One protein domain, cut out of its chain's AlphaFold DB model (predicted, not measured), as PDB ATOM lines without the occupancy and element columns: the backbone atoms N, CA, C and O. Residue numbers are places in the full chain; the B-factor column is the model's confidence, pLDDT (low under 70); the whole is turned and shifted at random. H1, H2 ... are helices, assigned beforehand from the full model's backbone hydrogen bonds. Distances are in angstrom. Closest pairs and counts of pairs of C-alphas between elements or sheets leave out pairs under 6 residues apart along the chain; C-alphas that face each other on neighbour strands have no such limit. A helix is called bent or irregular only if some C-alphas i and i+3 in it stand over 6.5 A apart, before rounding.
ATOM      1  N   ASN A   8      26.619 -14.939 -41.846       78.12
ATOM      2  CA  ASN A   8      27.457 -14.432 -42.934       78.12
ATOM      3  C   ASN A   8      27.155 -15.111 -44.282       78.12
ATOM      4  O   ASN A   8      27.320 -14.509 -45.341       78.12
ATOM      5  N   ILE A   9      26.572 -16.322 -44.283       84.00
ATOM      6  CA  ILE A   9      26.127 -16.991 -45.525       84.00
ATOM      7  C   ILE A   9      25.047 -16.193 -46.275       84.00
ATOM      8  O   ILE A   9      24.741 -16.474 -47.437       84.00
ATOM      9  N   THR A  10      24.410 -15.230 -45.603       87.38
ATOM     10  CA  THR A  10      23.353 -14.397 -46.180       87.38
ATOM     11  C   THR A  10      23.888 -13.150 -46.881       87.38
ATOM     12  O   THR A  10      23.187 -12.617 -47.747       87.38
ATOM     13  N   GLU A  11      25.125 -12.729 -46.598       90.88
ATOM     14  CA  GLU A  11      25.728 -11.518 -47.168       90.88
ATOM     15  C   GLU A  11      25.758 -11.530 -48.700       90.88
ATOM     16  O   GLU A  11      25.253 -10.571 -49.288       90.88
ATOM     17  N   PRO A  12      26.197 -12.605 -49.398       91.75
ATOM     18  CA  PRO A  12      26.230 -12.598 -50.863       91.75
ATOM     19  C   PRO A  12      24.839 -12.408 -51.479       91.75
ATOM     20  O   PRO A  12      24.678 -11.791 -52.535       91.75
ATOM     21  N   PHE A  13      23.796 -12.917 -50.811       93.31
ATOM     22  CA  PHE A  13      22.413 -12.711 -51.234       93.31
ATOM     23  C   PHE A  13      21.971 -11.256 -51.043       93.31
ATOM     24  O   PHE A  13      21.331 -10.698 -51.938       93.31
ATOM     25  N   ILE A  14      22.306 -10.650 -49.903       93.69
ATOM     26  CA  ILE A  14      21.975  -9.257 -49.586       93.69
ATOM     27  C   ILE A  14      22.697  -8.318 -50.560       93.69
ATOM     28  O   ILE A  14      22.043  -7.489 -51.196       93.69
ATOM     29  N   GLN A  15      24.003  -8.521 -50.765       93.94
ATOM     30  CA  GLN A  15      24.815  -7.765 -51.717       93.94
ATOM     31  C   GLN A  15      24.235  -7.843 -53.127       93.94
ATOM     32  O   GLN A  15      23.905  -6.817 -53.722       93.94
ATOM     33  N   LYS A  16      24.003  -9.058 -53.647       94.94
ATOM     34  CA  LYS A  16      23.405  -9.256 -54.977       94.94
ATOM     35  C   LYS A  16      22.056  -8.547 -55.114       94.94
ATOM     36  O   LYS A  16      21.742  -8.027 -56.186       94.94
ATOM     37  N   HIS A  17      21.249  -8.529 -54.052       94.50
ATOM     38  CA  HIS A  17      19.958  -7.851 -54.067       94.50
ATOM     39  C   HIS A  17      20.109  -6.331 -54.170       94.50
ATOM     40  O   HIS A  17      19.474  -5.730 -55.032       94.50
ATOM     41  N   PHE A  18      20.954  -5.719 -53.341       93.50
ATOM     42  CA  PHE A  18      21.132  -4.267 -53.325       93.50
ATOM     43  C   PHE A  18      21.965  -3.731 -54.493       93.50
ATOM     44  O   PHE A  18      21.713  -2.616 -54.931       93.50
ATOM     45  N   ILE A  19      22.865  -4.529 -55.078       92.38
ATOM     46  CA  ILE A  19      23.521  -4.189 -56.353       92.38
ATOM     47  C   ILE A  19      22.466  -4.044 -57.455       92.38
ATOM     48  O   ILE A  19      22.464  -3.071 -58.204       92.38
ATOM     49  N   LYS A  20      21.537  -5.005 -57.544       93.50
ATOM     50  CA  LYS A  20      20.474  -4.986 -58.557       93.50
ATOM     51  C   LYS A  20      19.391  -3.946 -58.253       93.50
ATOM     52  O   LYS A  20      18.807  -3.381 -59.173       93.50
ATOM     53  N   TYR A  21      19.106  -3.718 -56.972       92.19
ATOM     54  CA  TYR A  21      18.042  -2.838 -56.497       92.19
ATOM     55  C   TYR A  21      18.547  -1.919 -55.363       92.19
ATOM     56  O   TYR A  21      18.196  -2.135 -54.200       92.19
ATOM     57  N   PRO A  22      19.314  -0.855 -55.666       85.25
ATOM     58  CA  PRO A  22      19.937  -0.001 -54.641       85.25
ATOM     59  C   PRO A  22      18.939   0.710 -53.718       85.25
ATOM     60  O   PRO A  22      19.248   1.027 -52.575       85.25
ATOM     61  N   GLN A  23      17.720   0.942 -54.210       85.31
ATOM     62  CA  GLN A  23      16.630   1.595 -53.476       85.31
ATOM     63  C   GLN A  23      15.669   0.594 -52.810       85.31
ATOM     64  O   GLN A  23      14.592   0.975 -52.343       85.31
ATOM     65  N   ALA A  24      16.008  -0.699 -52.795       88.75
ATOM     66  CA  ALA A  24      15.173  -1.711 -52.164       88.75
ATOM     67  C   ALA A  24      14.986  -1.429 -50.666       88.75
ATOM     68  O   ALA A  24      15.840  -0.876 -49.975       88.75
ATOM     69  N   SER A  25      13.833  -1.826 -50.129       91.81
ATOM     70  CA  SER A  25      13.566  -1.639 -48.704       91.81
ATOM     71  C   SER A  25      14.248  -2.720 -47.861       91.81
ATOM     72  O   SER A  25      14.087  -3.908 -48.145       91.81
ATOM     73  N   ILE A  26      14.870  -2.321 -46.749       93.31
ATOM     74  CA  ILE A  26      15.394  -3.236 -45.714       93.31
ATOM     75  C   ILE A  26      14.324  -4.245 -45.286       93.31
ATOM     76  O   ILE A  26      14.595  -5.435 -45.158       93.31
ATOM     77  N   SER A  27      13.078  -3.787 -45.129       94.06
ATOM     78  CA  SER A  27      11.966  -4.633 -44.694       94.06
ATOM     79  C   SER A  27      11.681  -5.789 -45.660       94.06
ATOM     80  O   SER A  27      11.292  -6.869 -45.225       94.06
ATOM     81  N   PHE A  28      11.889  -5.590 -46.963       94.19
ATOM     82  CA  PHE A  28      11.722  -6.652 -47.955       94.19
ATOM     83  C   PHE A  28      12.788  -7.740 -47.791       94.19
ATOM     84  O   PHE A  28      12.446  -8.921 -47.715       94.19
ATOM     85  N   VAL A  29      14.060  -7.342 -47.688       94.88
ATOM     86  CA  VAL A  29      15.183  -8.275 -47.516       94.88
ATOM     87  C   VAL A  29      15.057  -9.020 -46.189       94.88
ATOM     88  O   VAL A  29      15.120 -10.245 -46.179       94.88
ATOM     89  N   PHE A  30      14.740  -8.313 -45.100       94.81
ATOM     90  CA  PHE A  30      14.443  -8.914 -43.798       94.81
ATOM     91  C   PHE A  30      13.364 -10.003 -43.893       94.81
ATOM     92  O   PHE A  30      13.589 -11.129 -43.462       94.81
ATOM     93  N   ARG A  31      12.212  -9.722 -44.524       93.62
ATOM     94  CA  ARG A  31      11.142 -10.727 -44.688       93.62
ATOM     95  C   ARG A  31      11.589 -11.914 -45.539       93.62
ATOM     96  O   ARG A  31      11.205 -13.044 -45.257       93.62
ATOM     97  N   LYS A  32      12.409 -11.680 -46.569       93.19
ATOM     98  CA  LYS A  32      12.991 -12.759 -47.382       93.19
ATOM     99  C   LYS A  32      13.921 -13.649 -46.563       93.19
ATOM    100  O   LYS A  32      13.866 -14.857 -46.761       93.19
ATOM    101  N   LEU A  33      14.732 -13.083 -45.670       92.75
ATOM    102  CA  LEU A  33      15.587 -13.851 -44.762       92.75
ATOM    103  C   LEU A  33      14.754 -14.594 -43.711       92.75
ATOM    104  O   LEU A  33      14.935 -15.793 -43.543       92.75
ATOM    105  N   ARG A  34      13.777 -13.926 -43.085       92.31
ATOM    106  CA  ARG A  34      12.927 -14.525 -42.046       92.31
ATOM    107  C   ARG A  34      12.094 -15.706 -42.549       92.31
ATOM    108  O   ARG A  34      11.821 -16.629 -41.792       92.31
ATOM    109  N   ASN A  35      11.728 -15.699 -43.827       92.69
ATOM    110  CA  ASN A  35      10.995 -16.799 -44.453       92.69
ATOM    111  C   ASN A  35      11.884 -17.996 -44.840       92.69
ATOM    112  O   ASN A  35      11.360 -18.996 -45.329       92.69
ATOM    113  N   ARG A  36      13.212 -17.925 -44.671       90.94
ATOM    114  CA  ARG A  36      14.092 -19.076 -44.907       90.94
ATOM    115  C   ARG A  36      14.076 -19.979 -43.684       90.94
ATOM    116  O   ARG A  36      14.473 -19.559 -42.604       90.94
ATOM    117  N   GLN A  37      13.691 -21.239 -43.878       88.12
ATOM    118  CA  GLN A  37      13.652 -22.231 -42.801       88.12
ATOM    119  C   GLN A  37      15.014 -22.408 -42.122       88.12
ATOM    120  O   GLN A  37      15.070 -22.532 -40.901       88.12
ATOM    121  N   SER A  38      16.101 -22.337 -42.897       88.00
ATOM    122  CA  SER A  38      17.461 -22.402 -42.364       88.00
ATOM    123  C   SER A  38      17.704 -21.316 -41.315       88.00
ATOM    124  O   SER A  38      18.227 -21.615 -40.263       88.00
ATOM    125  N   LEU A  39      17.204 -20.094 -41.509       88.38
ATOM    126  CA  LEU A  39      17.435 -18.958 -40.607       88.38
ATOM    127  C   LEU A  39      16.393 -18.829 -39.484       88.38
ATOM    128  O   LEU A  39      16.385 -17.835 -38.759       88.38
ATOM    129  N   SER A  40      15.486 -19.798 -39.346       86.75
ATOM    130  CA  SER A  40      14.347 -19.703 -38.421       86.75
ATOM    131  C   SER A  40      14.751 -19.596 -36.948       86.75
ATOM    132  O   SER A  40      14.028 -18.960 -36.175       86.75
ATOM    133  N   PHE A  41      15.910 -20.156 -36.587       88.12
ATOM    134  CA  PHE A  41      16.467 -20.146 -35.233       88.12
ATOM    135  C   PHE A  41      17.076 -18.794 -34.829       88.12
ATOM    136  O   PHE A  41      17.237 -18.533 -33.639       88.12
ATOM    137  N   PHE A  42      17.389 -17.917 -35.788       89.31
ATOM    138  CA  PHE A  42      17.846 -16.564 -35.489       89.31
ATOM    139  C   PHE A  42      16.672 -15.654 -35.123       89.31
ATOM    140  O   PHE A  42      15.613 -15.693 -35.759       89.31
ATOM    141  N   GLY A  43      16.894 -14.791 -34.128       91.12
ATOM    142  CA  GLY A  43      15.984 -13.693 -33.807       91.12
ATOM    143  C   GLY A  43      15.930 -12.637 -34.914       91.12
ATOM    144  O   GLY A  43      16.776 -12.585 -35.811       91.12
ATOM    145  N   ASP A  44      14.945 -11.749 -34.833       94.00
ATOM    146  CA  ASP A  44      14.739 -10.699 -35.828       94.00
ATOM    147  C   ASP A  44      15.873  -9.659 -35.809       94.00
ATOM    148  O   ASP A  44      16.228  -9.127 -36.863       94.00
ATOM    149  N   TYR A  45      16.459  -9.370 -34.637       93.31
ATOM    150  CA  TYR A  45      17.539  -8.379 -34.527       93.31
ATOM    151  C   TYR A  45      18.809  -8.802 -35.282       93.31
ATOM    152  O   TYR A  45      19.212  -8.039 -36.158       93.31
ATOM    153  N   PRO A  46      19.385 -10.006 -35.055       92.12
ATOM    154  CA  PRO A  46      20.525 -10.496 -35.838       92.12
ATOM    155  C   PRO A  46      20.294 -10.492 -37.357       92.12
ATOM    156  O   PRO A  46      21.189 -10.172 -38.135       92.12
ATOM    157  N   LEU A  47      19.074 -10.812 -37.803       93.31
ATOM    158  CA  LEU A  47      18.740 -10.795 -39.230       93.31
ATOM    159  C   LEU A  47      18.753  -9.375 -39.803       93.31
ATOM    160  O   LEU A  47      19.211  -9.164 -40.925       93.31
ATOM    161  N   ILE A  48      18.241  -8.390 -39.061       94.19
ATOM    162  CA  ILE A  48      18.270  -6.989 -39.493       94.19
ATOM    163  C   ILE A  48      19.687  -6.425 -39.407       94.19
ATOM    164  O   ILE A  48      20.078  -5.688 -40.310       94.19
ATOM    165  N   SER A  49      20.456  -6.764 -38.369       92.50
ATOM    166  CA  SER A  49      21.816  -6.253 -38.198       92.50
ATOM    167  C   SER A  49      22.722  -6.673 -39.341       92.50
ATOM    168  O   SER A  49      23.434  -5.823 -39.862       92.50
ATOM    169  N   VAL A  50      22.621  -7.920 -39.813       93.44
ATOM    170  CA  VAL A  50      23.403  -8.374 -40.970       93.44
ATOM    171  C   VAL A  50      23.019  -7.602 -42.237       93.44
ATOM    172  O   VAL A  50      23.887  -7.141 -42.965       93.44
ATOM    173  N   VAL A  51      21.724  -7.333 -42.460       93.94
ATOM    174  CA  VAL A  51      21.276  -6.524 -43.609       93.94
ATOM    175  C   VAL A  51      21.838  -5.105 -43.542       93.94
ATOM    176  O   VAL A  51      22.281  -4.572 -44.556       93.94
ATOM    177  N   VAL A  52      21.817  -4.488 -42.360       92.88
ATOM    178  CA  VAL A  52      22.329  -3.127 -42.147       92.88
ATOM    179  C   VAL A  52      23.845  -3.073 -42.300       92.88
ATOM    180  O   VAL A  52      24.335  -2.169 -42.974       92.88
ATOM    181  N   ALA A  53      24.570  -4.035 -41.728       91.19
ATOM    182  CA  ALA A  53      26.018  -4.148 -41.850       91.19
ATOM    183  C   ALA A  53      26.430  -4.283 -43.321       91.19
ATOM    184  O   ALA A  53      27.179  -3.446 -43.819       91.19
ATOM    185  N   THR A  54      25.828  -5.221 -44.060       91.56
ATOM    186  CA  THR A  54      26.114  -5.396 -45.490       91.56
ATOM    187  C   THR A  54      25.793  -4.137 -46.301       91.56
ATOM    188  O   THR A  54      26.557  -3.751 -47.179       91.56
ATOM    189  N   MET A  55      24.678  -3.450 -46.022       91.50
ATOM    190  CA  MET A  55      24.365  -2.186 -46.705       91.50
ATOM    191  C   MET A  55      25.426  -1.113 -46.448       91.50
ATOM    192  O   MET A  55      25.795  -0.400 -47.379       91.50
ATOM    193  N   ARG A  56      25.924  -1.002 -45.212       90.19
ATOM    194  CA  ARG A  56      26.978  -0.046 -44.849       90.19
ATOM    195  C   ARG A  56      28.300  -0.356 -45.530       90.19
ATOM    196  O   ARG A  56      28.918   0.560 -46.059       90.19
ATOM    197  N   GLU A  57      28.697  -1.624 -45.569       90.06
ATOM    198  CA  GLU A  57      29.896  -2.073 -46.289       90.06
ATOM    199  C   GLU A  57      29.826  -1.736 -47.782       90.06
ATOM    200  O   GLU A  57      30.824  -1.367 -48.393       90.06
ATOM    201  N   MET A  58      28.625  -1.787 -48.362       89.06
ATOM    202  CA  MET A  58      28.365  -1.374 -49.742       89.06
ATOM    203  C   MET A  58      28.263   0.151 -49.934       89.06
ATOM    204  O   MET A  58      27.988   0.606 -51.044       89.06
ATOM    205  N   GLY A  59      28.413   0.951 -48.874       88.94
ATOM    206  CA  GLY A  59      28.255   2.406 -48.917       88.94
ATOM    207  C   GLY A  59      26.807   2.884 -49.086       88.94
ATOM    208  O   GLY A  59      26.574   4.033 -49.463       88.94
ATOM    209  N   ILE A  60      25.811   2.028 -48.830       89.31
ATOM    210  CA  ILE A  60      24.393   2.377 -48.949       89.31
ATOM    211  C   ILE A  60      23.916   3.015 -47.636       89.31
ATOM    212  O   ILE A  60      23.923   2.361 -46.590       89.31
ATOM    213  N   PRO A  61      23.432   4.272 -47.658       89.00
ATOM    214  CA  PRO A  61      23.044   4.973 -46.442       89.00
ATOM    215  C   PRO A  61      21.781   4.370 -45.815       89.00
ATOM    216  O   PRO A  61      20.716   4.297 -46.439       89.00
ATOM    217  N   VAL A  62      21.869   4.011 -44.534       89.88
ATOM    218  CA  VAL A  62      20.748   3.462 -43.765       89.88
ATOM    219  C   VAL A  62      20.057   4.566 -42.970       89.88
ATOM    220  O   VAL A  62      20.574   5.089 -41.992       89.88
ATOM    221  N   LYS A  63      18.829   4.919 -43.366       90.31
ATOM    222  CA  LYS A  63      18.055   5.976 -42.695       90.31
ATOM    223  C   LYS A  63      17.232   5.420 -41.530       90.31
ATOM    224  O   LYS A  63      16.517   4.428 -41.691       90.31
ATOM    225  N   ARG A  64      17.166   6.161 -40.414       90.38
ATOM    226  CA  ARG A  64      16.306   5.870 -39.239       90.38
ATOM    227  C   ARG A  64      14.878   5.463 -39.613       90.38
ATOM    228  O   ARG A  64      14.335   4.499 -39.078       90.38
ATOM    229  N   ARG A  65      14.261   6.182 -40.559       90.88
ATOM    230  CA  ARG A  65      12.887   5.913 -41.026       90.88
ATOM    231  C   ARG A  65      12.738   4.518 -41.644       90.88
ATOM    232  O   ARG A  65      11.699   3.889 -41.451       90.88
ATOM    233  N   MET A  66      13.752   4.036 -42.364       90.38
ATOM    234  CA  MET A  66      13.748   2.707 -42.985       90.38
ATOM    235  C   MET A  66      13.820   1.616 -41.916       90.38
ATOM    236  O   MET A  66      13.001   0.698 -41.934       90.38
ATOM    237  N   LEU A  67      14.717   1.769 -40.937       92.56
ATOM    238  CA  LEU A  67      14.828   0.843 -39.807       92.56
ATOM    239  C   LEU A  67      13.566   0.818 -38.956       92.56
ATOM    240  O   LEU A  67      13.058  -0.259 -38.663       92.56
ATOM    241  N   ARG A  68      12.986   1.983 -38.644       93.88
ATOM    242  CA  ARG A  68      11.741   2.069 -37.868       93.88
ATOM    243  C   ARG A  68      10.601   1.308 -38.542       93.88
ATOM    244  O   ARG A  68       9.843   0.613 -37.869       93.88
ATOM    245  N   LYS A  69      10.489   1.413 -39.871       92.81
ATOM    246  CA  LYS A  69       9.492   0.660 -40.644       92.81
ATOM    247  C   LYS A  69       9.717  -0.848 -40.514       92.81
ATOM    248  O   LYS A  69       8.748  -1.567 -40.289       92.81
ATOM    249  N   THR A  70      10.961  -1.312 -40.615       93.56
ATOM    250  CA  THR A  70      11.305  -2.734 -40.454       93.56
ATOM    251  C   THR A  70      11.038  -3.226 -39.028       93.56
ATOM    252  O   THR A  70      10.368  -4.239 -38.855       93.56
ATOM    253  N   PHE A  71      11.457  -2.475 -38.008       95.12
ATOM    254  CA  PHE A  71      11.235  -2.795 -36.593       95.12
ATOM    255  C   PHE A  71       9.752  -2.956 -36.262       95.12
ATOM    256  O   PHE A  71       9.365  -3.902 -35.589       95.12
ATOM    257  N   ASN A  72       8.894  -2.082 -36.790       93.88
ATOM    258  CA  ASN A  72       7.452  -2.170 -36.553       93.88
ATOM    259  C   ASN A  72       6.800  -3.423 -37.175       93.88
ATOM    260  O   ASN A  72       5.721  -3.833 -36.732       93.88
ATOM    261  N   GLN A  73       7.427  -4.024 -38.193       91.00
ATOM    262  CA  GLN A  73       6.969  -5.272 -38.817       91.00
ATOM    263  C   GLN A  73       7.413  -6.519 -38.044       91.00
ATOM    264  O   GLN A  73       6.760  -7.554 -38.152       91.00
ATOM    265  N   SER A  74       8.479  -6.417 -37.254       92.25
ATOM    266  CA  SER A  74       8.914  -7.463 -36.335       92.25
ATOM    267  C   SER A  74       8.085  -7.410 -35.051       92.25
ATOM    268  O   SER A  74       7.955  -6.359 -34.423       92.25
ATOM    269  N   LYS A  75       7.522  -8.548 -34.630       91.88
ATOM    270  CA  LYS A  75       6.874  -8.644 -33.309       91.88
ATOM    271  C   LYS A  75       7.904  -8.537 -32.184       91.88
ATOM    272  O   LYS A  75       7.594  -7.980 -31.139       91.88
ATOM    273  N   GLU A  76       9.114  -9.038 -32.419       93.50
ATOM    274  CA  GLU A  76      10.207  -9.032 -31.450       93.50
ATOM    275  C   GLU A  76      10.770  -7.625 -31.215       93.50
ATOM    276  O   GLU A  76      11.187  -7.313 -30.103       93.50
ATOM    277  N   LEU A  77      10.793  -6.767 -32.238       94.31
ATOM    278  CA  LEU A  77      11.501  -5.483 -32.199       94.31
ATOM    279  C   LEU A  77      10.589  -4.260 -32.162       94.31
ATOM    280  O   LEU A  77      11.063  -3.140 -31.954       94.31
ATOM    281  N   ARG A  78       9.279  -4.444 -32.334       94.31
ATOM    282  CA  ARG A  78       8.313  -3.351 -32.232       94.31
ATOM    283  C   ARG A  78       8.448  -2.651 -30.877       94.31
ATOM    284  O   ARG A  78       8.366  -3.278 -29.829       94.31
ATOM    285  N   GLY A  79       8.638  -1.332 -30.911       90.56
ATOM    286  CA  GLY A  79       8.794  -0.504 -29.708       90.56
ATOM    287  C   GLY A  79      10.201  -0.498 -29.095       90.56
ATOM    288  O   GLY A  79      10.460   0.324 -28.222       90.56
ATOM    289  N   LYS A  80      11.141  -1.325 -29.578       92.38
ATOM    290  CA  LYS A  80      12.530  -1.359 -29.088       92.38
ATOM    291  C   LYS A  80      13.379  -0.250 -29.721       92.38
ATOM    292  O   LYS A  80      14.226  -0.502 -30.574       92.38
ATOM    293  N   ILE A  81      13.121   0.997 -29.321       89.56
ATOM    294  CA  ILE A  81      13.791   2.192 -29.867       89.56
ATOM    295  C   ILE A  81      15.299   2.171 -29.585       89.56
ATOM    296  O   ILE A  81      16.077   2.521 -30.464       89.56
ATOM    297  N   THR A  82      15.718   1.688 -28.414       89.44
ATOM    298  CA  THR A  82      17.136   1.588 -28.035       89.44
ATOM    299  C   THR A  82      17.941   0.702 -28.984       89.44
ATOM    300  O   THR A  82      19.015   1.096 -29.417       89.44
ATOM    301  N   LEU A  83      17.400  -0.455 -29.379       89.94
ATOM    302  CA  LEU A  83      18.035  -1.351 -30.355       89.94
ATOM    303  C   LEU A  83      18.105  -0.727 -31.759       89.94
ATOM    304  O   LEU A  83      19.046  -0.956 -32.512       89.94
ATOM    305  N   LEU A  84      17.098   0.067 -32.124       91.38
ATOM    306  CA  LEU A  84      17.111   0.815 -33.378       91.38
ATOM    307  C   LEU A  84      18.197   1.895 -33.367       91.38
ATOM    308  O   LEU A  84      18.853   2.104 -34.384       91.38
ATOM    309  N   ASP A  85      18.369   2.576 -32.233       88.25
ATOM    310  CA  ASP A  85      19.406   3.587 -32.045       88.25
ATOM    311  C   ASP A  85      20.796   2.958 -32.093       88.25
ATOM    312  O   ASP A  85      21.643   3.470 -32.811       88.25
ATOM    313  N   GLN A  86      20.998   1.808 -31.442       88.62
ATOM    314  CA  GLN A  86      22.244   1.034 -31.527       88.62
ATOM    315  C   GLN A  86      22.607   0.712 -32.978       88.62
ATOM    316  O   GLN A  86      23.684   1.080 -33.436       88.62
ATOM    317  N   LEU A  87      21.659   0.160 -33.743       88.62
ATOM    318  CA  LEU A  87      21.876  -0.123 -35.161       88.62
ATOM    319  C   LEU A  87      22.285   1.107 -35.959       88.62
ATOM    320  O   LEU A  87      23.037   0.953 -36.907       88.62
ATOM    321  N   LEU A  88      21.801   2.305 -35.624       86.75
ATOM    322  CA  LEU A  88      22.196   3.552 -36.288       86.75
ATOM    323  C   LEU A  88      23.549   4.070 -35.800       86.75
ATOM    324  O   LEU A  88      24.309   4.578 -36.613       86.75
ATOM    325  N   SER A  89      23.837   3.930 -34.509       80.19
ATOM    326  CA  SER A  89      25.064   4.397 -33.865       80.19
ATOM    327  C   SER A  89      26.288   3.544 -34.175       80.19
ATOM    328  O   SER A  89      27.393   4.072 -34.097       80.19
ATOM    329  N   ASP A  90      26.116   2.294 -34.615       65.81
ATOM    330  CA  ASP A  90      27.190   1.432 -35.145       65.81
ATOM    331  C   ASP A  90      27.773   1.946 -36.492       65.81
ATOM    332  O   ASP A  90      28.217   1.182 -37.345       65.81
ATOM    333  N   GLU A  91      27.747   3.262 -36.719       51.84
ATOM    334  CA  GLU A  91      28.337   3.986 -37.849       51.84
ATOM    335  C   GLU A  91      29.871   4.110 -37.778       51.84
ATOM    336  O   GLU A  91      30.456   4.808 -38.602       51.84
TER     337      GLU A  91
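Overview. This is residues 8 to 91 of the 123 residues of an uncharacterized protein of Candidatus Woesebacteria bacterium RIFCSPHIGHO2_02_FULL_39_13 (UniProt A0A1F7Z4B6). Crossed helices cluster compactly: H4 runs through the middle, H1 and H2 pack across it, H5 packs on H2, and H6 folds back on H5. Small H3 sits at one end. The printed part has 84 residues, six named helices, H1 to H6 in order, and no named strand: all helix, with a radius of gyration of the C-alphas of 11.8 A and spans of 31 by 29 by 18 A.

Along the chain. Find C-alpha 8 at (27.457, -14.432, -42.934); H1 runs from there to residue 20, 19.5 A. Next come H2, residues 26 to 34; H3, 37 to 41; H4, 44 to 57, 20.3 A; H5, 64 to 73, 14.5 A; and H6, 81 to 89, ending at (25.064, 4.397, -33.865). H3 is irregular, C-alphas 38 and 41 being 7.5 A apart, and H1 only just, C-alphas 9 and 12 being 6.9 A apart.

Arrangement. H1 touches H4, at residues 50 to 55 alone, at a steep tilt of 56 degrees; look at their closest C-alphas, Glu 11 and Thr 54, 6.4 A. H2 touches H4, closest C-alphas Phe 30 and Ile 48, 6.1 A, and H5, Ser 27 and Thr 70, 4.7 A. H5 and H6 form a helical hairpin, closest C-alphas Leu 67 and Leu 84, 6.8 A. H3 touches no helix. Every O i to N i+4 pair is within hydrogen-bond range in H2, H4, H5 and H6, 7 of 9 in H1, and 0 of 1 in H3, where 1 of 2 O i to N i+3 pairs is.

Size, cuts and confidence. The farthest C-alphas, Lys 20 and Gly 79, are 31.4 A apart. The printed part has no cut and no long link; pLDDT is under 70 at residues 90 to 91.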